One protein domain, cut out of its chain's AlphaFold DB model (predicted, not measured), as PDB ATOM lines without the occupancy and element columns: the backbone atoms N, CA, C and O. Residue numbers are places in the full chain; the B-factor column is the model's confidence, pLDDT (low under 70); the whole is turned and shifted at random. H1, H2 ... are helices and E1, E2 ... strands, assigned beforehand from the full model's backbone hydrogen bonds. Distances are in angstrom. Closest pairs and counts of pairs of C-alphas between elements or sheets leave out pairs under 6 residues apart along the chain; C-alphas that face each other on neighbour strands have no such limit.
ATOM      1  N   PHE A 249      21.464 -37.272 101.279       95.81
ATOM      2  CA  PHE A 249      20.457 -36.501 102.002       95.81
ATOM      3  C   PHE A 249      21.023 -35.297 102.758       95.81
ATOM      4  O   PHE A 249      20.280 -34.351 103.032       95.81
ATOM      5  N   VAL A 250      22.305 -35.335 103.122       96.38
ATOM      6  CA  VAL A 250      22.934 -34.311 103.964       96.38
ATOM      7  C   VAL A 250      23.157 -33.046 103.153       96.38
ATOM      8  O   VAL A 250      22.788 -31.960 103.601       96.38
ATOM      9  N   ASN A 251      23.679 -33.185 101.933       95.12
ATOM     10  CA  ASN A 251      23.954 -32.040 101.065       95.12
ATOM     11  C   ASN A 251      22.785 -31.688 100.131       95.12
ATOM     12  O   ASN A 251      22.808 -30.637  99.488       95.12
ATOM     13  N   ASN A 252      21.742 -32.523 100.056       94.88
ATOM     14  CA  ASN A 252      20.554 -32.247  99.255       94.88
ATOM     15  C   ASN A 252      19.376 -31.771 100.121       94.88
ATOM     16  O   ASN A 252      18.653 -32.559 100.738       94.88
ATOM     17  N   ILE A 253      19.150 -30.454 100.108       94.44
ATOM     18  CA  ILE A 253      18.065 -29.794 100.852       94.44
ATOM     19  C   ILE A 253      16.689 -30.335 100.439       94.44
ATOM     20  O   ILE A 253      15.812 -30.472 101.292       94.44
ATOM     21  N   GLN A 254      16.499 -30.677  99.160       94.00
ATOM     22  CA  GLN A 254      15.219 -31.171  98.662       94.00
ATOM     23  C   GLN A 254      14.883 -32.535  99.273       94.00
ATOM     24  O   GLN A 254      13.841 -32.662  99.909       94.00
ATOM     25  N   PHE A 255      15.794 -33.510  99.198       95.44
ATOM     26  CA  PHE A 255      15.570 -34.838  99.787       95.44
ATOM     27  C   PHE A 255      15.428 -34.789 101.307       95.44
ATOM     28  O   PHE A 255      14.612 -35.500 101.888       95.44
ATOM     29  N   SER A 256      16.190 -33.909 101.955       96.56
ATOM     30  CA  SER A 256      16.017 -33.597 103.372       96.56
ATOM     31  C   SER A 256      14.604 -33.109 103.699       96.56
ATOM     32  O   SER A 256      14.010 -33.561 104.675       96.56
ATOM     33  N   SER A 257      14.069 -32.199 102.883       96.12
ATOM     34  CA  SER A 257      12.720 -31.659 103.050       96.12
ATOM     35  C   SER A 257      11.641 -32.705 102.778       96.12
ATOM     36  O   SER A 257      10.658 -32.750 103.511       96.12
ATOM     37  N   ASP A 258      11.816 -33.539 101.751       95.44
ATOM     38  CA  ASP A 258      10.870 -34.607 101.407       95.44
ATOM     39  C   ASP A 258      10.799 -35.649 102.533       95.44
ATOM     40  O   ASP A 258       9.715 -36.036 102.971       95.44
ATOM     41  N   LEU A 259      11.954 -36.022 103.092       97.06
ATOM     42  CA  LEU A 259      12.022 -36.897 104.260       97.06
ATOM     43  C   LEU A 259      11.384 -36.255 105.501       97.06
ATOM     44  O   LEU A 259      10.635 -36.919 106.213       97.06
ATOM     45  N   ASP A 260      11.648 -34.974 105.774       97.81
ATOM     46  CA  ASP A 260      11.022 -34.258 106.891       97.81
ATOM     47  C   ASP A 260       9.491 -34.227 106.781       97.81
ATOM     48  O   ASP A 260       8.810 -34.360 107.800       97.81
ATOM     49  N   ASP A 261       8.952 -34.043 105.573       96.06
ATOM     50  CA  ASP A 261       7.510 -34.081 105.334       96.06
ATOM     51  C   ASP A 261       6.932 -35.464 105.655       96.06
ATOM     52  O   ASP A 261       5.979 -35.578 106.432       96.06
ATOM     53  N   ILE A 262       7.568 -36.529 105.155       95.88
ATOM     54  CA  ILE A 262       7.188 -37.914 105.458       95.88
ATOM     55  C   ILE A 262       7.189 -38.147 106.970       95.88
ATOM     56  O   ILE A 262       6.175 -38.584 107.519       95.88
ATOM     57  N   LEU A 263       8.279 -37.800 107.658       97.56
ATOM     58  CA  LEU A 263       8.433 -38.013 109.098       97.56
ATOM     59  C   LEU A 263       7.395 -37.248 109.928       97.56
ATOM     60  O   LEU A 263       7.001 -37.739 110.984       97.56
ATOM     61  N   LYS A 264       6.933 -36.076 109.472       96.94
ATOM     62  CA  LYS A 264       5.922 -35.261 110.172       96.94
ATOM     63  C   LYS A 264       4.483 -35.670 109.864       96.94
ATOM     64  O   LYS A 264       3.598 -35.444 110.687       96.94
ATOM     65  N   ASN A 265       4.229 -36.218 108.679       94.31
ATOM     66  CA  ASN A 265       2.866 -36.373 108.175       94.31
ATOM     67  C   ASN A 265       2.412 -37.821 107.996       94.31
ATOM     68  O   ASN A 265       1.204 -38.061 107.989       94.31
ATOM     69  N   ALA A 266       3.325 -38.777 107.813       92.75
ATOM     70  CA  ALA A 266       2.961 -40.165 107.549       92.75
ATOM     71  C   ALA A 266       2.389 -40.861 108.793       92.75
ATOM     72  O   ALA A 266       2.862 -40.652 109.912       92.75
ATOM     73  N   SER A 267       1.381 -41.705 108.576       93.00
ATOM     74  CA  SER A 267       0.826 -42.619 109.581       93.00
ATOM     75  C   SER A 267       1.669 -43.883 109.760       93.00
ATOM     76  O   SER A 267       1.436 -44.637 110.703       93.00
ATOM     77  N   SER A 268       2.631 -44.129 108.869       94.25
ATOM     78  CA  SER A 268       3.601 -45.215 108.962       94.25
ATOM     79  C   SER A 268       5.009 -44.745 108.601       94.25
ATOM     80  O   SER A 268       5.173 -43.840 107.783       94.25
ATOM     81  N   ILE A 269       6.021 -45.358 109.217       95.56
ATOM     82  CA  ILE A 269       7.434 -45.216 108.856       95.56
ATOM     83  C   ILE A 269       7.937 -46.576 108.376       95.56
ATOM     84  O   ILE A 269       8.157 -47.482 109.184       95.56
ATOM     85  N   ASP A 270       8.108 -46.698 107.062       92.44
ATOM     86  CA  ASP A 270       8.485 -47.950 106.410       92.44
ATOM     87  C   ASP A 270       9.982 -48.261 106.539       92.44
ATOM     88  O   ASP A 270      10.801 -47.435 106.963       92.44
ATOM     89  N   THR A 271      10.349 -49.494 106.193       92.56
ATOM     90  CA  THR A 271      11.705 -50.033 106.371       92.56
ATOM     91  C   THR A 271      12.768 -49.263 105.595       92.56
ATOM     92  O   THR A 271      13.867 -49.081 106.113       92.56
ATOM     93  N   SER A 272      12.438 -48.743 104.415       92.62
ATOM     94  CA  SER A 272      13.325 -47.902 103.601       92.62
ATOM     95  C   SER A 272      13.769 -46.645 104.363       92.62
ATOM     96  O   SER A 272      14.962 -46.352 104.487       92.62
ATOM     97  N   ILE A 273      12.818 -45.949 104.990       96.19
ATOM     98  CA  ILE A 273      13.072 -44.769 105.825       96.19
ATOM     99  C   ILE A 273      13.891 -45.144 107.060       96.19
ATOM    100  O   ILE A 273      14.827 -44.432 107.429       96.19
ATOM    101  N   ILE A 274      13.589 -46.286 107.681       95.88
ATOM    102  CA  ILE A 274      14.373 -46.814 108.804       95.88
ATOM    103  C   ILE A 274      15.832 -47.038 108.386       95.88
ATOM    104  O   ILE A 274      16.738 -46.631 109.116       95.88
ATOM    105  N   TYR A 275      16.084 -47.634 107.219       95.31
ATOM    106  CA  TYR A 275      17.444 -47.852 106.726       95.31
ATOM    107  C   TYR A 275      18.185 -46.546 106.442       95.31
ATOM    108  O   TYR A 275      19.362 -46.448 106.799       95.31
ATOM    109  N   ILE A 276      17.514 -45.520 105.907       96.69
ATOM    110  CA  ILE A 276      18.104 -44.180 105.765       96.69
ATOM    111  C   ILE A 276      18.546 -43.651 107.133       96.69
ATOM    112  O   ILE A 276      19.700 -43.266 107.307       96.69
ATOM    113  N   LEU A 277      17.664 -43.666 108.135       97.56
ATOM    114  CA  LEU A 277      17.997 -43.168 109.474       97.56
ATOM    115  C   LEU A 277      19.150 -43.969 110.110       97.56
ATOM    116  O   LEU A 277      20.038 -43.383 110.732       97.56
ATOM    117  N   LYS A 278      19.186 -45.292 109.902       95.94
ATOM    118  CA  LYS A 278      20.273 -46.173 110.365       95.94
ATOM    119  C   LYS A 278      21.603 -45.935 109.650       95.94
ATOM    120  O   LYS A 278      22.657 -46.081 110.264       95.94
ATOM    121  N   LYS A 279      21.589 -45.587 108.361       95.56
ATOM    122  CA  LYS A 279      22.805 -45.226 107.613       95.56
ATOM    123  C   LYS A 279      23.530 -44.079 108.318       95.56
ATOM    124  O   LYS A 279      24.731 -44.166 108.551       95.56
ATOM    125  N   TYR A 280      22.787 -43.045 108.709       96.69
ATOM    126  CA  TYR A 280      23.357 -41.865 109.356       96.69
ATOM    127  C   TYR A 280      23.626 -42.059 110.855       96.69
ATOM    128  O   TYR A 280      24.547 -41.436 111.378       96.69
ATOM    129  N   SER A 281      22.911 -42.958 111.545       96.56
ATOM    130  CA  SER A 281      23.189 -43.257 112.962       96.56
ATOM    131  C   SER A 281      24.522 -43.975 113.166       96.56
ATOM    132  O   SER A 281      25.182 -43.769 114.181       96.56
ATOM    133  N   ASN A 282      24.935 -44.776 112.179       93.69
ATOM    134  CA  ASN A 282      26.211 -45.487 112.172       93.69
ATOM    135  C   ASN A 282      27.377 -44.640 111.628       93.69
ATOM    136  O   ASN A 282      28.502 -45.137 111.545       93.69
ATOM    137  N   SER A 283      27.135 -43.386 111.232       94.44
ATOM    138  CA  SER A 283      28.192 -42.514 110.721       94.44
ATOM    139  C   SER A 283      29.126 -42.054 111.841       94.44
ATOM    140  O   SER A 283      28.697 -41.734 112.947       94.44
ATOM    141  N   LEU A 284      30.423 -41.975 111.537       94.00
ATOM    142  CA  LEU A 284      31.422 -41.347 112.409       94.00
ATOM    143  C   LEU A 284      31.529 -39.831 112.168       94.00
ATOM    144  O   LEU A 284      32.225 -39.135 112.909       94.00
ATOM    145  N   ASN A 285      30.871 -39.310 111.128       96.12
ATOM    146  CA  ASN A 285      30.887 -37.894 110.787       96.12
ATOM    147  C   ASN A 285      29.886 -37.125 111.658       96.12
ATOM    148  O   ASN A 285      28.699 -37.441 111.706       96.12
ATOM    149  N   ARG A 286      30.354 -36.057 112.312       96.06
ATOM    150  CA  ARG A 286      29.504 -35.221 113.161       96.06
ATOM    151  C   ARG A 286      28.355 -34.560 112.393       96.06
ATOM    152  O   ARG A 286      27.259 -34.478 112.935       96.06
ATOM    153  N   VAL A 287      28.590 -34.143 111.148       97.06
ATOM    154  CA  VAL A 287      27.572 -33.500 110.297       97.06
ATOM    155  C   VAL A 287      26.403 -34.450 110.034       97.06
ATOM    156  O   VAL A 287      25.248 -34.046 110.136       97.06
ATOM    157  N   ASP A 288      26.697 -35.721 109.771       97.00
ATOM    158  CA  ASP A 288      25.701 -36.769 109.534       97.00
ATOM    159  C   ASP A 288      24.858 -37.049 110.785       97.00
ATOM    160  O   ASP A 288      23.636 -37.189 110.707       97.00
ATOM    161  N   ILE A 289      25.508 -37.096 111.952       96.75
ATOM    162  CA  ILE A 289      24.837 -37.298 113.241       96.75
ATOM    163  C   ILE A 289      23.927 -36.106 113.558       96.75
ATOM    164  O   ILE A 289      22.770 -36.297 113.933       96.75
ATOM    165  N   ASP A 290      24.419 -34.877 113.385       97.62
ATOM    166  CA  ASP A 290      23.626 -33.669 113.621       97.62
ATOM    167  C   ASP A 290      22.440 -33.589 112.639       97.62
ATOM    168  O   ASP A 290      21.326 -33.240 113.038       97.62
ATOM    169  N   TRP A 291      22.640 -33.993 111.378       98.00
ATOM    170  CA  TRP A 291      21.567 -34.131 110.393       98.00
ATOM    171  C   TRP A 291      20.506 -35.144 110.844       98.00
ATOM    172  O   TRP A 291      19.311 -34.837 110.805       98.00
ATOM    173  N   LEU A 292      20.915 -36.321 111.331       98.50
ATOM    174  CA  LEU A 292      19.991 -37.342 111.829       98.50
ATOM    175  C   LEU A 292      19.145 -36.819 112.996       98.50
ATOM    176  O   LEU A 292      17.932 -37.029 113.014       98.50
ATOM    177  N   GLU A 293      19.749 -36.124 113.963       98.31
ATOM    178  CA  GLU A 293      19.011 -35.592 115.118       98.31
ATOM    179  C   GLU A 293      17.911 -34.606 114.700       98.31
ATOM    180  O   GLU A 293      16.818 -34.614 115.276       98.31
ATOM    181  N   LEU A 294      18.140 -33.803 113.654       98.25
ATOM    182  CA  LEU A 294      17.102 -32.938 113.087       98.25
ATOM    183  C   LEU A 294      15.922 -33.752 112.535       98.25
ATOM    184  O   LEU A 294      14.770 -33.400 112.796       98.25
ATOM    185  N   ARG A 295      16.186 -34.868 111.843       98.38
ATOM    186  CA  ARG A 295      15.142 -35.764 111.308       98.38
ATOM    187  C   ARG A 295      14.375 -36.479 112.416       98.38
ATOM    188  O   ARG A 295      13.147 -36.520 112.386       98.38
ATOM    189  N   LEU A 296      15.065 -36.969 113.443       98.50
ATOM    190  CA  LEU A 296      14.408 -37.566 114.609       98.50
ATOM    191  C   LEU A 296      13.523 -36.541 115.338       98.50
ATOM    192  O   LEU A 296      12.436 -36.881 115.801       98.50
ATOM    193  N   ASN A 297      13.925 -35.268 115.377       98.25
ATOM    194  CA  ASN A 297      13.082 -34.189 115.899       98.25
ATOM    195  C   ASN A 297      11.876 -33.873 115.003       98.25
ATOM    196  O   ASN A 297      10.814 -33.548 115.532       98.25
ATOM    197  N   SER A 298      12.001 -33.983 113.679       98.00
ATOM    198  CA  SER A 298      10.850 -33.931 112.767       98.00
ATOM    199  C   SER A 298       9.866 -35.071 113.043       98.00
ATOM    200  O   SER A 298       8.670 -34.811 113.152       98.00
ATOM    201  N   LEU A 299      10.353 -36.299 113.255       98.19
ATOM    202  CA  LEU A 299       9.515 -37.458 113.593       98.19
ATOM    203  C   LEU A 299       8.776 -37.287 114.930       98.19
ATOM    204  O   LEU A 299       7.599 -37.614 115.037       98.19
ATOM    205  N   ARG A 300       9.429 -36.710 115.946       97.31
ATOM    206  CA  ARG A 300       8.778 -36.373 117.229       97.31
ATOM    207  C   ARG A 300       7.659 -35.338 117.093       97.31
ATOM    208  O   ARG A 300       6.810 -35.249 117.970       97.31
ATOM    209  N   LYS A 301       7.657 -34.557 116.010       97.00
ATOM    210  CA  LYS A 301       6.613 -33.577 115.673       97.00
ATOM    211  C   LYS A 301       5.562 -34.153 114.719       97.00
ATOM    212  O   LYS A 301       4.866 -33.386 114.059       97.00
ATOM    213  N   ASN A 302       5.472 -35.478 114.589       97.38
ATOM    214  CA  ASN A 302       4.486 -36.088 113.712       97.38
ATOM    215  C   ASN A 302       3.060 -35.779 114.195       97.38
ATOM    216  O   ASN A 302       2.717 -36.034 115.351       97.38
ATOM    217  N   LYS A 303       2.218 -35.267 113.291       95.44
ATOM    218  CA  LYS A 303       0.844 -34.831 113.597       95.44
ATOM    219  C   LYS A 303      -0.053 -35.951 114.126       95.44
ATOM    220  O   LYS A 303      -1.055 -35.694 114.789       95.44
ATOM    221  N   ASN A 304       0.293 -37.209 113.854       94.62
ATOM    222  CA  ASN A 304      -0.469 -38.357 114.335       94.62
ATOM    223  C   ASN A 304      -0.314 -38.587 115.849       94.62
ATOM    224  O   ASN A 304      -1.052 -39.396 116.398       94.62
ATOM    225  N   PHE A 305       0.561 -37.850 116.541       93.38
ATOM    226  CA  PHE A 305       0.607 -37.820 118.008       93.38
ATOM    227  C   PHE A 305      -0.318 -36.765 118.642       93.38
ATOM    228  O   PHE A 305      -0.498 -36.766 119.857       93.38
ATOM    229  N   GLU A 306      -0.938 -35.876 117.857       85.25
ATOM    230  CA  GLU A 306      -1.732 -34.741 118.366       85.25
ATOM    231  C   GLU A 306      -3.191 -35.101 118.735       85.25
ATOM    232  O   GLU A 306      -4.027 -34.219 118.928       85.25
ATOM    233  N   GLY A 307      -3.542 -36.389 118.856       75.62
ATOM    234  CA  GLY A 307      -4.906 -36.822 119.182       75.62
ATOM    235  C   GLY A 307      -4.973 -38.093 120.028       75.62
ATOM    236  O   GLY A 307      -4.143 -38.989 119.901       75.62
ATOM    237  N   PHE A 308      -5.995 -38.189 120.884       73.81
ATOM    238  CA  PHE A 308      -6.206 -39.355 121.746       73.81
ATOM    239  C   PHE A 308      -6.415 -40.628 120.911       73.81
ATOM    240  O   PHE A 308      -7.269 -40.659 120.025       73.81
ATOM    241  N   GLY A 309      -5.626 -41.670 121.191       76.50
ATOM    242  CA  GLY A 309      -5.681 -42.948 120.472       76.50
ATOM    243  C   GLY A 309      -5.096 -42.921 119.056       76.50
ATOM    244  O   GLY A 309      -5.215 -43.915 118.342       76.50
ATOM    245  N   LYS A 310      -4.471 -41.812 118.638       87.56
ATOM    246  CA  LYS A 310      -3.725 -41.734 117.379       87.56
ATOM    247  C   LYS A 310      -2.250 -42.059 117.615       87.56
ATOM    248  O   LYS A 310      -1.729 -41.913 118.718       87.56
ATOM    249  N   GLY A 311      -1.601 -42.553 116.575       94.00
ATOM    250  CA  GLY A 311      -0.211 -42.962 116.615       94.00
ATOM    251  C   GLY A 311       0.313 -43.225 115.216       94.00
ATOM    252  O   GLY A 311      -0.382 -42.991 114.224       94.00
ATOM    253  N   ILE A 312       1.534 -43.728 115.149       96.75
ATOM    254  CA  ILE A 312       2.159 -44.158 113.903       96.75
ATOM    255  C   ILE A 312       2.463 -45.649 113.953       96.75
ATOM    256  O   ILE A 312       2.728 -46.215 115.016       96.75
ATOM    257  N   TRP A 313       2.463 -46.274 112.787       97.00
ATOM    258  CA  TRP A 313       2.974 -47.621 112.604       97.00
ATOM    259  C   TRP A 313       4.449 -47.563 112.225       97.00
ATOM    260  O   TRP A 313       4.850 -46.827 111.332       97.00
ATOM    261  N   VAL A 314       5.272 -48.346 112.899       96.88
ATOM    262  CA  VAL A 314       6.687 -48.507 112.559       96.88
ATOM    263  C   VAL A 314       7.010 -49.986 112.437       96.88
ATOM    264  O   VAL A 314       6.180 -50.836 112.759       96.88
ATOM    265  N   TYR A 315       8.237 -50.297 112.034       95.25
ATOM    266  CA  TYR A 315       8.736 -51.664 112.010       95.25
ATOM    267  C   TYR A 315       9.883 -51.850 113.008       95.25
ATOM    268  O   TYR A 315      10.719 -50.965 113.199       95.25
ATOM    269  N   GLU A 316       9.934 -53.006 113.666       93.31
ATOM    270  CA  GLU A 316      11.069 -53.432 114.490       93.31
ATOM    271  C   GLU A 316      11.477 -54.875 114.169       93.31
ATOM    272  O   GLU A 316      10.653 -55.699 113.765       93.31
ATOM    273  N   LYS A 317      12.769 -55.184 114.326       89.81
ATOM    274  CA  LYS A 317      13.265 -56.559 114.205       89.81
ATOM    275  C   LYS A 317      12.929 -57.350 115.464       89.81
ATOM    276  O   LYS A 317      13.026 -56.838 116.581       89.81
ATOM    277  N   HIS A 318      12.577 -58.617 115.289       83.44
ATOM    278  CA  HIS A 318      12.274 -59.491 116.417       83.44
ATOM    279  C   HIS A 318      13.544 -59.892 117.182       83.44
ATOM    280  O   HIS A 318      14.621 -60.029 116.607       83.44
ATOM    281  N   LYS A 319      13.415 -60.100 118.499       78.69
ATOM    282  CA  LYS A 319      14.546 -60.467 119.377       78.69
ATOM    283  C   LYS A 319      14.956 -61.937 119.277       78.69
ATOM    284  O   LYS A 319      16.077 -62.287 119.628       78.69
ATOM    285  N   ASP A 320      14.034 -62.800 118.863       82.88
ATOM    286  CA  ASP A 320      14.323 -64.213 118.599       82.88
ATOM    287  C   ASP A 320      15.184 -64.337 117.339       82.88
ATOM    288  O   ASP A 320      14.781 -63.883 116.266       82.88
ATOM    289  N   LYS A 321      16.336 -65.005 117.473       79.31
ATOM    290  CA  LYS A 321      17.268 -65.295 116.376       79.31
ATOM    291  C   LYS A 321      16.596 -65.982 115.194       79.31
ATOM    292  O   LYS A 321      16.992 -65.762 114.057       79.31
ATOM    293  N   LYS A 322      15.546 -66.774 115.433       84.50
ATOM    294  CA  LYS A 322      14.776 -67.421 114.362       84.50
ATOM    295  C   LYS A 322      14.145 -66.415 113.386       84.50
ATOM    296  O   LYS A 322      13.905 -66.761 112.234       84.50
ATOM    297  N   TYR A 323      13.888 -65.188 113.837       82.56
ATOM    298  CA  TYR A 323      13.210 -64.132 113.082       82.56
ATOM    299  C   TYR A 323      14.049 -62.849 112.970       82.56
ATOM    300  O   TYR A 323      13.505 -61.786 112.685       82.56
ATOM    301  N   GLU A 324      15.370 -62.921 113.165       81.31
ATOM    302  CA  GLU A 324      16.258 -61.741 113.183       81.31
ATOM    303  C   GLU A 324      16.303 -60.964 111.851       81.31
ATOM    304  O   GLU A 324      16.702 -59.795 111.798       81.31
ATOM    305  N   ASN A 325      15.858 -61.600 110.767       81.44
ATOM    306  CA  ASN A 325      15.770 -61.007 109.433       81.44
ATOM    307  C   ASN A 325      14.366 -60.499 109.076       81.44
ATOM    308  O   ASN A 325      14.208 -59.884 108.028       81.44
ATOM    309  N   ALA A 326      13.363 -60.717 109.931       86.25
ATOM    310  CA  ALA A 326      11.992 -60.287 109.682       86.25
ATOM    311  C   ALA A 326      11.668 -58.971 110.404       86.25
ATOM    312  O   ALA A 326      12.052 -58.753 111.559       86.25
ATOM    313  N   TRP A 327      10.931 -58.108 109.707       90.56
ATOM    314  CA  TRP A 327      10.372 -56.874 110.244       90.56
ATOM    315  C   TRP A 327       8.944 -57.112 110.726       90.56
ATOM    316  O   TRP A 327       8.136 -57.718 110.025       90.56
ATOM    317  N   PHE A 328       8.634 -56.610 111.917       92.81
ATOM    318  CA  PHE A 328       7.312 -56.716 112.522       92.81
ATOM    319  C   PHE A 328       6.745 -55.327 112.742       92.81
ATOM    320  O   PHE A 328       7.429 -54.442 113.257       92.81
ATOM    321  N   GLN A 329       5.489 -55.151 112.345       94.75
ATOM    322  CA  GLN A 329       4.788 -53.893 112.520       94.75
ATOM    323  C   GLN A 329       4.475 -53.658 114.005       94.75
ATOM    324  O   GLN A 329       4.065 -54.573 114.722       94.75
ATOM    325  N   LYS A 330       4.645 -52.419 114.461       95.25
ATOM    326  CA  LYS A 330       4.396 -51.980 115.833       95.25
ATOM    327  C   LYS A 330       3.720 -50.619 115.840       95.25
ATOM    328  O   LYS A 330       4.189 -49.688 115.190       95.25
ATOM    329  N   GLY A 331       2.634 -50.505 116.597       96.50
ATOM    330  CA  GLY A 331       1.991 -49.221 116.861       96.50
ATOM    331  C   GLY A 331       2.758 -48.447 117.929       96.50
ATOM    332  O   GLY A 331       3.153 -49.025 118.944       96.50
ATOM    333  N   ILE A 332       2.970 -47.157 117.690       96.81
ATOM    334  CA  ILE A 332       3.553 -46.205 118.635       96.81
ATOM    335  C   ILE A 332       2.543 -45.087 118.844       96.81
ATOM    336  O   ILE A 332       2.209 -44.367 117.903       96.81
ATOM    337  N   PHE A 333       2.071 -44.932 120.078       95.69
ATOM    338  CA  PHE A 333       0.950 -44.046 120.415       95.69
ATOM    339  C   PHE A 333       1.360 -42.856 121.289       95.69
ATOM    340  O   PHE A 333       0.536 -42.004 121.612       95.69
ATOM    341  N   ASN A 334       2.628 -42.780 121.696       94.56
ATOM    342  CA  ASN A 334       3.165 -41.656 122.459       94.56
ATOM    343  C   ASN A 334       4.678 -41.480 122.239       94.56
ATOM    344  O   ASN A 334       5.365 -42.359 121.718       94.56
ATOM    345  N   LEU A 335       5.204 -40.332 122.674       95.38
ATOM    346  CA  LEU A 335       6.616 -39.977 122.497       95.38
ATOM    347  C   LEU A 335       7.576 -40.875 123.292       95.38
ATOM    348  O   LEU A 335       8.695 -41.104 122.847       95.38
ATOM    349  N   THR A 336       7.154 -41.424 124.435       96.56
ATOM    350  CA  THR A 336       7.996 -42.335 125.226       96.56
ATOM    351  C   THR A 336       8.233 -43.655 124.492       96.56
ATOM    352  O   THR A 336       9.363 -44.138 124.439       96.56
ATOM    353  N   GLU A 337       7.190 -44.218 123.880       96.81
ATOM    354  CA  GLU A 337       7.300 -45.389 123.002       96.81
ATOM    355  C   GLU A 337       8.149 -45.092 121.761       96.81
ATOM    356  O   GLU A 337       8.959 -45.932 121.360       96.81
ATOM    357  N   LEU A 338       8.004 -43.892 121.186       97.62
ATOM    358  CA  LEU A 338       8.803 -43.447 120.047       97.62
ATOM    359  C   LEU A 338      10.294 -43.400 120.385       97.62
ATOM    360  O   LEU A 338      11.104 -43.969 119.657       97.62
ATOM    361  N   ASP A 339      10.662 -42.756 121.490       97.94
ATOM    362  CA  ASP A 339      12.059 -42.638 121.909       97.94
ATOM    363  C   ASP A 339      12.673 -44.004 122.251       97.94
ATOM    364  O   ASP A 339      13.833 -44.269 121.917       97.94
ATOM    365  N   ASP A 340      11.897 -44.905 122.861       97.56
ATOM    366  CA  ASP A 340      12.331 -46.282 123.103       97.56
ATOM    367  C   ASP A 340      12.581 -47.044 121.794       97.56
ATOM    368  O   ASP A 340      13.590 -47.744 121.678       97.56
ATOM    369  N   TRP A 341      11.706 -46.883 120.797       97.50
ATOM    370  CA  TRP A 341      11.884 -47.488 119.479       97.50
ATOM    371  C   TRP A 341      13.083 -46.899 118.726       97.50
ATOM    372  O   TRP A 341      13.900 -47.664 118.211       97.50
ATOM    373  N   ILE A 342      13.261 -45.572 118.723       98.06
ATOM    374  CA  ILE A 342      14.423 -44.905 118.107       98.06
ATOM    375  C   ILE A 342      15.724 -45.490 118.668       98.06
ATOM    376  O   ILE A 342      16.622 -45.843 117.907       98.06
ATOM    377  N   ARG A 343      15.813 -45.635 119.995       96.88
ATOM    378  CA  ARG A 343      16.996 -46.172 120.683       96.88
ATOM    379  C   ARG A 343      17.277 -47.649 120.391       96.88
ATOM    380  O   ARG A 343      18.396 -48.083 120.607       96.88
ATOM    381  N   LYS A 344      16.262 -48.439 120.034       94.38
ATOM    382  CA  LYS A 344      16.407 -49.886 119.791       94.38
ATOM    383  C   LYS A 344      16.629 -50.223 118.321       94.38
ATOM    384  O   LYS A 344      17.221 -51.255 118.016       94.38
ATOM    385  N   THR A 345      16.058 -49.417 117.433       95.19
ATOM    386  CA  THR A 345      15.941 -49.746 116.010       95.19
ATOM    387  C   THR A 345      16.879 -48.904 115.153       95.19
ATOM    388  O   THR A 345      17.479 -49.438 114.211       95.19
ATOM    389  N   ILE A 346      16.990 -47.607 115.467       96.12
ATOM    390  CA  ILE A 346      17.764 -46.630 114.692       96.12
ATOM    391  C   ILE A 346      19.178 -46.485 115.246       96.12
ATOM    392  O   ILE A 346      20.138 -46.589 114.484       96.12
ATOM    393  N   LYS A 347      19.287 -46.221 116.548       92.94
ATOM    394  CA  LYS A 347      20.549 -46.188 117.299       92.94
ATOM    395  C   LYS A 347      20.835 -47.568 117.876       92.94
ATOM    396  O   LYS A 347      22.031 -47.862 118.070       92.94
TER     397      LYS A 347
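This is residues 249 to 347 of the 347 residues of an uncharacterized protein of Pedobacter psychrophilus (UniProt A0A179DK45). A two-strand hairpin, E1 and E2, stands along one edge of a flat body of four helices, with H4 packed on the hairpin by its residues 337 to 346. Away from the hairpin, H3 folds back on H2, and H1 runs partly beside H3 the same way; the end of H4 meets H2 crosswise. The 99 printed residues hold four named helices and two named strands, in the order H1 H2 H3 E1 E2 H4; the sheet E1 - E2 is antiparallel and the class is mostly helix. The whole is compact, with a radius of gyration of the C-alphas of 13.6 A, and its outline is only just flat, with spans of 36 by 35 by 19 A.

Start with H1, residues 253 to 265, which is only just apart from H2, residues 271 to 281, at a closest 8.1 A. With its residues 259 to 264 alone, H1 touches residues 295 to 300 of H3, which holds residues 286 to 300; the closest C-alphas are those of Leu 263 and Leu 299, 4.7 A apart, at a shallow tilt of 31 degrees, the same way. H2 and H3 form a helical hairpin and touch, closest at the C-alphas of Tyr 280 and Asp 288, 5.6 A, at a steep tilt of 41 degrees, opposite ways. Next look at the hairpin of E1, residues 312 to 317, and E2, residues 327 to 332: N 314 and O 330 are 2.9 A apart and N 330 and O 314 2.8 A, both within hydrogen-bond range. Residues 268 to 269 pair with residues 313 to 314 of E1, parallel. H4, residues 335 to 346, touches H2 with residues 345 to 346 alone, about perpendicular at 77 degrees; the closest C-alphas are those of Lys 278 and Ile 346, 5.0 A. The closest C-alphas of E1 and H4 are those of Glu 316 and Thr 345, 6.3 A. In H1, H2, H3 and H4 every O i to N i+4 pair is within hydrogen-bond range.

Find C-alpha 253 at (18.065, -29.794, 100.852), where H1 begins its 18.1 A. H2 covers 14.9 A, and H3, the longest helix, runs 21.2 A from C-alpha 286 at (29.504, -35.221, 113.161). E1 is 16.6 A long and E2 15.2 A. H4 runs 15.1 A to C-alpha 346 at (17.764, -46.630, 114.692).

The C-alphas of Ile 253 and Lys 322 are the two farthest apart, 40.1 A. The printed part has no cut and ends at the chain's last residue, 347. The link from H3 to E1, 11 residues, is long. The mean pLDDT of the printed part is 93.8, and no printed residue is under 70.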